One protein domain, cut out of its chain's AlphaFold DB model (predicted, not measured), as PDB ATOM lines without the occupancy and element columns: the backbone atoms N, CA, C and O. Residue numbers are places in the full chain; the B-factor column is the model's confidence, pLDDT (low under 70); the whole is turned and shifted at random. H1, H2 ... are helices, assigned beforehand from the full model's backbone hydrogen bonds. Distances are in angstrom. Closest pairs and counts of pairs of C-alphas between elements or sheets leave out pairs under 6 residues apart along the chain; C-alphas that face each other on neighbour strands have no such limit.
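AT A GLANCE: This is residues 15 to 64 of the 67 residues of the protein "30S ribosomal protein S21" of Candidatus Berkelbacteria bacterium CG11_big_fil_rev_8_21_14_0_20_42_15 (UniProt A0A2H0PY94). Picture a wide, open V with nothing packed between its arms: H3, the longest helix, is one arm, and H1 followed by the short H2 makes the other, with a step in direction between them. The unnamed residues 38 to 46 sweep round the bottom of the V and join H2 to H3. The printed part has 50 residues with three named helices, H1, H2 and H3 along the chain, and no named strand; its class is all helix. The whole is extended, with a radius of gyration of the C-alphas of 15.9 A, and flat, spanning 48 by 31 by 10 A.

HOW THE PARTS SIT: Start at H3, residues 47 to 64, which touches no helix. Look next at H2, residues 31 to 37: it is apart from H3, though a short link of 9 residues joins them. Then comes H1, residues 15 to 29, which is also apart from H3. H1 and H2 are close but not clearly touching; their closest C-alphas, those of Ile 26 and Leu 32, are 7.6 A apart. They run the same way at a steep tilt of 43 degrees. In H1, H2 and H3, every O i to N i+4 pair is within hydrogen-bond range.

IN THESE COORDINATES: Find C-alpha 47 at (9.888, -32.478, 22.872); from there H3 runs 26.0 A to C-alpha 64 at (6.773, -21.182, -0.374). H1 begins with C-alpha 15 at (31.374, 0.298, -5.315) and measures 21.0 A from first to last C-alpha. After Gly 30, a tight link, H2 covers 9.9 A.

THE WHOLE: The two C-alphas farthest apart, those of Phe 15 and Arg 47, are 48.3 A apart. The printed part has no cut, and neither link is long. The mean pLDDT of the printed part is 92.8, and no printed residue is under 70.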
ATOM      1  N   PHE A  15      31.707   0.449  -6.735       89.81
ATOM      2  CA  PHE A  15      31.374   0.298  -5.315       89.81
ATOM      3  C   PHE A  15      30.037  -0.425  -5.061       89.81
ATOM      4  O   PHE A  15      29.957  -1.299  -4.202       89.81
ATOM      5  N   GLU A  16      29.002  -0.130  -5.849       92.88
ATOM      6  CA  GLU A  16      27.691  -0.780  -5.723       92.88
ATOM      7  C   GLU A  16      27.752  -2.301  -5.921       92.88
ATOM      8  O   GLU A  16      27.086  -3.048  -5.203       92.88
ATOM      9  N   SER A  17      28.569  -2.777  -6.865       92.38
ATOM     10  CA  SER A  17      28.756  -4.210  -7.107       92.38
ATOM     11  C   SER A  17      29.426  -4.886  -5.911       92.38
ATOM     12  O   SER A  17      28.969  -5.947  -5.475       92.38
ATOM     13  N   LEU A  18      30.426  -4.227  -5.315       92.81
ATOM     14  CA  LEU A  18      31.090  -4.704  -4.101       92.81
ATOM     15  C   LEU A  18      30.093  -4.816  -2.941       92.81
ATOM     16  O   LEU A  18      30.040  -5.853  -2.281       92.81
ATOM     17  N   LEU A  19      29.263  -3.788  -2.734       93.19
ATOM     18  CA  LEU A  19      28.245  -3.768  -1.682       93.19
ATOM     19  C   LEU A  19      27.206  -4.882  -1.867       93.19
ATOM     20  O   LEU A  19      26.822  -5.548  -0.906       93.19
ATOM     21  N   ARG A  20      26.772  -5.139  -3.108       93.56
ATOM     22  CA  ARG A  20      25.855  -6.249  -3.414       93.56
ATOM     23  C   ARG A  20      26.476  -7.606  -3.091       93.56
ATOM     24  O   ARG A  20      25.803  -8.436  -2.482       93.56
ATOM     25  N   ARG A  21      27.748  -7.829  -3.452       93.12
ATOM     26  CA  ARG A  21      28.467  -9.065  -3.093       93.12
ATOM     27  C   ARG A  21      28.583  -9.205  -1.585       93.12
ATOM     28  O   ARG A  21      28.205 -10.239  -1.058       93.12
ATOM     29  N   PHE A  22      29.015  -8.155  -0.896       92.19
ATOM     30  CA  PHE A  22      29.112  -8.138   0.559       92.19
ATOM     31  C   PHE A  22      27.787  -8.502   1.242       92.19
ATOM     32  O   PHE A  22      27.750  -9.398   2.081       92.19
ATOM     33  N   ASN A  23      26.681  -7.884   0.821       93.62
ATOM     34  CA  ASN A  23      25.359  -8.200   1.358       93.62
ATOM     35  C   ASN A  23      24.958  -9.657   1.088       93.62
ATOM     36  O   ASN A  23      24.402 -10.310   1.970       93.62
ATOM     37  N   ARG A  24      25.262 -10.187  -0.104       92.94
ATOM     38  CA  ARG A  24      24.997 -11.590  -0.445       92.94
ATOM     39  C   ARG A  24      25.816 -12.549   0.419       92.94
ATOM     40  O   ARG A  24      25.239 -13.495   0.946       92.94
ATOM     41  N   GLU A  25      27.106 -12.290   0.608       92.19
ATOM     42  CA  GLU A  25      27.988 -13.099   1.462       92.19
ATOM     43  C   GLU A  25      27.512 -13.085   2.925       92.19
ATOM     44  O   GLU A  25      27.397 -14.135   3.559       92.19
ATOM     45  N   ILE A  26      27.112 -11.920   3.452       91.31
ATOM     46  CA  ILE A  26      26.509 -11.816   4.791       91.31
ATOM     47  C   ILE A  26      25.233 -12.650   4.892       91.31
ATOM     48  O   ILE A  26      25.059 -13.391   5.860       91.31
ATOM     49  N   GLN A  27      24.340 -12.556   3.908       91.00
ATOM     50  CA  GLN A  27      23.096 -13.323   3.917       91.00
ATOM     51  C   GLN A  27      23.357 -14.832   3.838       91.00
ATOM     52  O   GLN A  27      22.747 -15.591   4.590       91.00
ATOM     53  N   GLN A  28      24.280 -15.264   2.977       90.62
ATOM     54  CA  GLN A  28      24.636 -16.674   2.801       90.62
ATOM     55  C   GLN A  28      25.326 -17.260   4.033       90.62
ATOM     56  O   GLN A  28      25.020 -18.384   4.423       90.62
ATOM     57  N   SER A  29      26.196 -16.488   4.683       90.94
ATOM     58  CA  SER A  29      26.872 -16.916   5.911       90.94
ATOM     59  C   SER A  29      25.912 -17.177   7.077       90.94
ATOM     60  O   SER A  29      26.251 -17.901   8.011       90.94
ATOM     61  N   GLY A  30      24.734 -16.539   7.076       91.12
ATOM     62  CA  GLY A  30      23.789 -16.595   8.187       91.12
ATOM     63  C   GLY A  30      24.285 -15.943   9.485       91.12
ATOM     64  O   GLY A  30      23.631 -16.109  10.518       91.12
ATOM     65  N   ILE A  31      25.390 -15.182   9.463       91.19
ATOM     66  CA  ILE A  31      26.030 -14.616  10.665       91.19
ATOM     67  C   ILE A  31      25.063 -13.787  11.518       91.19
ATOM     68  O   ILE A  31      25.062 -13.894  12.743       91.19
ATOM     69  N   LEU A  32      24.167 -13.027  10.883       89.88
ATOM     70  CA  LEU A  32      23.162 -12.222  11.579       89.88
ATOM     71  C   LEU A  32      22.138 -13.088  12.322       89.88
ATOM     72  O   LEU A  32      21.704 -12.733  13.417       89.88
ATOM     73  N   THR A  33      21.754 -14.229  11.749       91.25
ATOM     74  CA  THR A  33      20.835 -15.185  12.384       91.25
ATOM     75  C   THR A  33      21.491 -15.827  13.599       91.25
ATOM     76  O   THR A  33      20.861 -15.937  14.649       91.25
ATOM     77  N   ILE A  34      22.768 -16.198  13.478       90.31
ATOM     78  CA  ILE A  34      23.550 -16.777  14.575       90.31
ATOM     79  C   ILE A  34      23.725 -15.754  15.700       90.31
ATOM     80  O   ILE A  34      23.438 -16.062  16.853       90.31
ATOM     81  N   ALA A  35      24.112 -14.521  15.366       91.31
ATOM     82  CA  ALA A  35      24.268 -13.440  16.334       91.31
ATOM     83  C   ALA A  35      22.959 -13.139  17.081       91.31
ATOM     84  O   ALA A  35      22.970 -12.939  18.291       91.31
ATOM     85  N   LYS A  36      21.813 -13.147  16.384       91.31
ATOM     86  CA  LYS A  36      20.496 -12.989  17.019       91.31
ATOM     87  C   LYS A  36      20.154 -14.151  17.948       91.31
ATOM     88  O   LYS A  36      19.657 -13.900  19.039       91.31
ATOM     89  N   LYS A  37      20.430 -15.391  17.534       90.12
ATOM     90  CA  LYS A  37      20.173 -16.589  18.346       90.12
ATOM     91  C   LYS A  37      21.019 -16.601  19.622       90.12
ATOM     92  O   LYS A  37      20.505 -16.896  20.687       90.12
ATOM     93  N   ASN A  38      22.294 -16.242  19.510       91.31
ATOM     94  CA  ASN A  38      23.247 -16.288  20.621       91.31
ATOM     95  C   ASN A  38      23.223 -15.026  21.498       91.31
ATOM     96  O   ASN A  38      24.007 -14.932  22.438       91.31
ATOM     97  N   ARG A  39      22.369 -14.039  21.188       92.19
ATOM     98  CA  ARG A  39      22.275 -12.784  21.948       92.19
ATOM     99  C   ARG A  39      21.866 -13.019  23.403       92.19
ATOM    100  O   ARG A  39      22.289 -12.268  24.274       92.19
ATOM    101  N   TYR A  40      21.042 -14.035  23.647       94.19
ATOM    102  CA  TYR A  40      20.538 -14.390  24.967       94.19
ATOM    103  C   TYR A  40      20.720 -15.887  25.212       94.19
ATOM    104  O   TYR A  40      20.763 -16.678  24.270       94.19
ATOM    105  N   PHE A  41      20.807 -16.273  26.483       94.06
ATOM    106  CA  PHE A  41      20.789 -17.679  26.866       94.06
ATOM    107  C   PHE A  41      19.399 -18.278  26.612       94.06
ATOM    108  O   PHE A  41      18.388 -17.725  27.044       94.06
ATOM    109  N   GLU A  42      19.358 -19.429  25.948       90.31
ATOM    110  CA  GLU A  42      18.142 -20.198  25.691       90.31
ATOM    111  C   GLU A  42      18.365 -21.634  26.183       90.31
ATOM    112  O   GLU A  42      19.403 -22.239  25.904       90.31
ATOM    113  N   LYS A  43      17.407 -22.179  26.945       92.94
ATOM    114  CA  LYS A  43      17.447 -23.583  27.380       92.94
ATOM    115  C   LYS A  43      17.219 -24.508  26.184       92.94
ATOM    116  O   LYS A  43      16.595 -24.121  25.198       92.94
ATOM    117  N   GLU A  44      17.687 -25.751  26.276       91.50
ATOM    118  CA  GLU A  44      17.392 -26.728  25.230       91.50
ATOM    119  C   GLU A  44      15.878 -26.951  25.096       91.50
ATOM    120  O   GLU A  44      15.195 -27.161  26.102       91.50
ATOM    121  N   PRO A  45      15.342 -26.954  23.862       91.88
ATOM    122  CA  PRO A  45      13.912 -27.077  23.656       91.88
ATOM    123  C   PRO A  45      13.431 -28.472  24.050       91.88
ATOM    124  O   PRO A  45      14.060 -29.487  23.707       91.88
ATOM    125  N   ASN A  46      12.273 -28.529  24.700       95.00
ATOM    126  CA  ASN A  46      11.616 -29.781  25.061       95.00
ATOM    127  C   ASN A  46      11.001 -30.480  23.825       95.00
ATOM    128  O   ASN A  46      10.984 -29.948  22.710       95.00
ATOM    129  N   ARG A  47      10.478 -31.707  23.991       95.06
ATOM    130  CA  ARG A  47       9.888 -32.478  22.872       95.06
ATOM    131  C   ARG A  47       8.729 -31.740  22.180       95.06
ATOM    132  O   ARG A  47       8.623 -31.804  20.954       95.06
ATOM    133  N   GLY A  48       7.889 -31.035  22.939       96.19
ATOM    134  CA  GLY A  48       6.755 -30.272  22.412       96.19
ATOM    135  C   GLY A  48       7.201 -29.078  21.568       96.19
ATOM    136  O   GLY A  48       6.756 -28.917  20.433       96.19
ATOM    137  N   GLU A  49       8.157 -28.297  22.064       94.00
ATOM    138  CA  GLU A  49       8.729 -27.144  21.359       94.00
ATOM    139  C   GLU A  49       9.425 -27.554  20.058       94.00
ATOM    140  O   GLU A  49       9.246 -26.909  19.018       94.00
ATOM    141  N   ARG A  50      10.149 -28.682  20.075       94.31
ATOM    142  CA  ARG A  50      10.737 -29.271  18.862       94.31
ATOM    143  C   ARG A  50       9.658 -29.616  17.833       94.31
ATOM    144  O   ARG A  50       9.819 -29.284  16.656       94.31
ATOM    145  N   ARG A  51       8.540 -30.218  18.262       95.56
ATOM    146  CA  ARG A  51       7.406 -30.566  17.388       95.56
ATOM    147  C   ARG A  51       6.753 -29.323  16.780       95.56
ATOM    148  O   ARG A  51       6.548 -29.281  15.569       95.56
ATOM    149  N   ILE A  52       6.494 -28.293  17.583       96.81
ATOM    150  CA  ILE A  52       5.898 -27.031  17.114       96.81
ATOM    151  C   ILE A  52       6.832 -26.330  16.115       96.81
ATOM    152  O   ILE A  52       6.392 -25.858  15.065       96.81
ATOM    153  N   SER A  53       8.136 -26.288  16.399       94.25
ATOM    154  CA  SER A  53       9.136 -25.724  15.483       94.25
ATOM    155  C   SER A  53       9.170 -26.464  14.139       94.25
ATOM    156  O   SER A  53       9.223 -25.827  13.080       94.25
ATOM    157  N   ALA A  54       9.070 -27.799  14.164       94.69
ATOM    158  CA  ALA A  54       8.983 -28.623  12.962       94.69
ATOM    159  C   ALA A  54       7.708 -28.330  12.152       94.69
ATOM    160  O   ALA A  54       7.817 -28.068  10.954       94.69
ATOM    161  N   MET A  55       6.536 -28.261  12.795       96.44
ATOM    162  CA  MET A  55       5.269 -27.897  12.136       96.44
ATOM    163  C   MET A  55       5.333 -26.508  11.482       96.44
ATOM    164  O   MET A  55       4.947 -26.326  10.329       96.44
ATOM    165  N   ARG A  56       5.910 -25.512  12.167       95.31
ATOM    166  CA  ARG A  56       6.115 -24.173  11.583       95.31
ATOM    167  C   ARG A  56       7.071 -24.195  10.390       95.31
ATOM    168  O   ARG A  56       6.955 -23.375   9.481       95.31
ATOM    169  N   LYS A  57       8.081 -25.073  10.386       93.50
ATOM    170  CA  LYS A  57       8.980 -25.243   9.230       93.50
ATOM    171  C   LYS A  57       8.259 -25.887   8.046       93.50
ATOM    172  O   LYS A  57       8.478 -25.433   6.926       93.50
ATOM    173  N   THR A  58       7.421 -26.898   8.276       95.06
ATOM    174  CA  THR A  58       6.650 -27.546   7.203       95.06
ATOM    175  C   THR A  58       5.637 -26.590   6.593       95.06
ATOM    176  O   THR A  58       5.567 -26.501   5.373       95.06
ATOM    177  N   GLU A  59       4.940 -25.806   7.416       95.31
ATOM    178  CA  GLU A  59       3.947 -24.838   6.943       95.31
ATOM    179  C   GLU A  59       4.574 -23.759   6.055       95.31
ATOM    180  O   GLU A  59       4.167 -23.547   4.919       95.31
ATOM    181  N   ARG A  60       5.687 -23.165   6.504       93.25
ATOM    182  CA  ARG A  60       6.441 -22.201   5.685       93.25
ATOM    183  C   ARG A  60       6.940 -22.793   4.368       93.25
ATOM    184  O   ARG A  60       7.062 -22.067   3.386       93.25
ATOM    185  N   ARG A  61       7.268 -24.090   4.346       92.69
ATOM    186  CA  ARG A  61       7.686 -24.776   3.117       92.69
ATOM    187  C   ARG A  61       6.513 -24.937   2.148       92.69
ATOM    188  O   ARG A  61       6.732 -24.706   0.967       92.69
ATOM    189  N   ARG A  62       5.313 -25.271   2.641       93.38
ATOM    190  CA  ARG A  62       4.085 -25.362   1.830       93.38
ATOM    191  C   ARG A  62       3.747 -24.026   1.176       93.38
ATOM    192  O   ARG A  62       3.726 -23.958  -0.046       93.38
ATOM    193  N   ILE A  63       3.679 -22.957   1.976       93.88
ATOM    194  CA  ILE A  63       3.419 -21.590   1.490       93.88
ATOM    195  C   ILE A  63       4.433 -21.189   0.409       93.88
ATOM    196  O   ILE A  63       4.070 -20.645  -0.628       93.88
ATOM    197  N   LYS A  64       5.725 -21.488   0.614       89.12
ATOM    198  CA  LYS A  64       6.773 -21.182  -0.374       89.12
ATOM    199  C   LYS A  64       6.618 -21.972  -1.683       89.12
ATOM    200  O   LYS A  64       7.062 -21.496  -2.721       89.12
TER     201      LYS A  64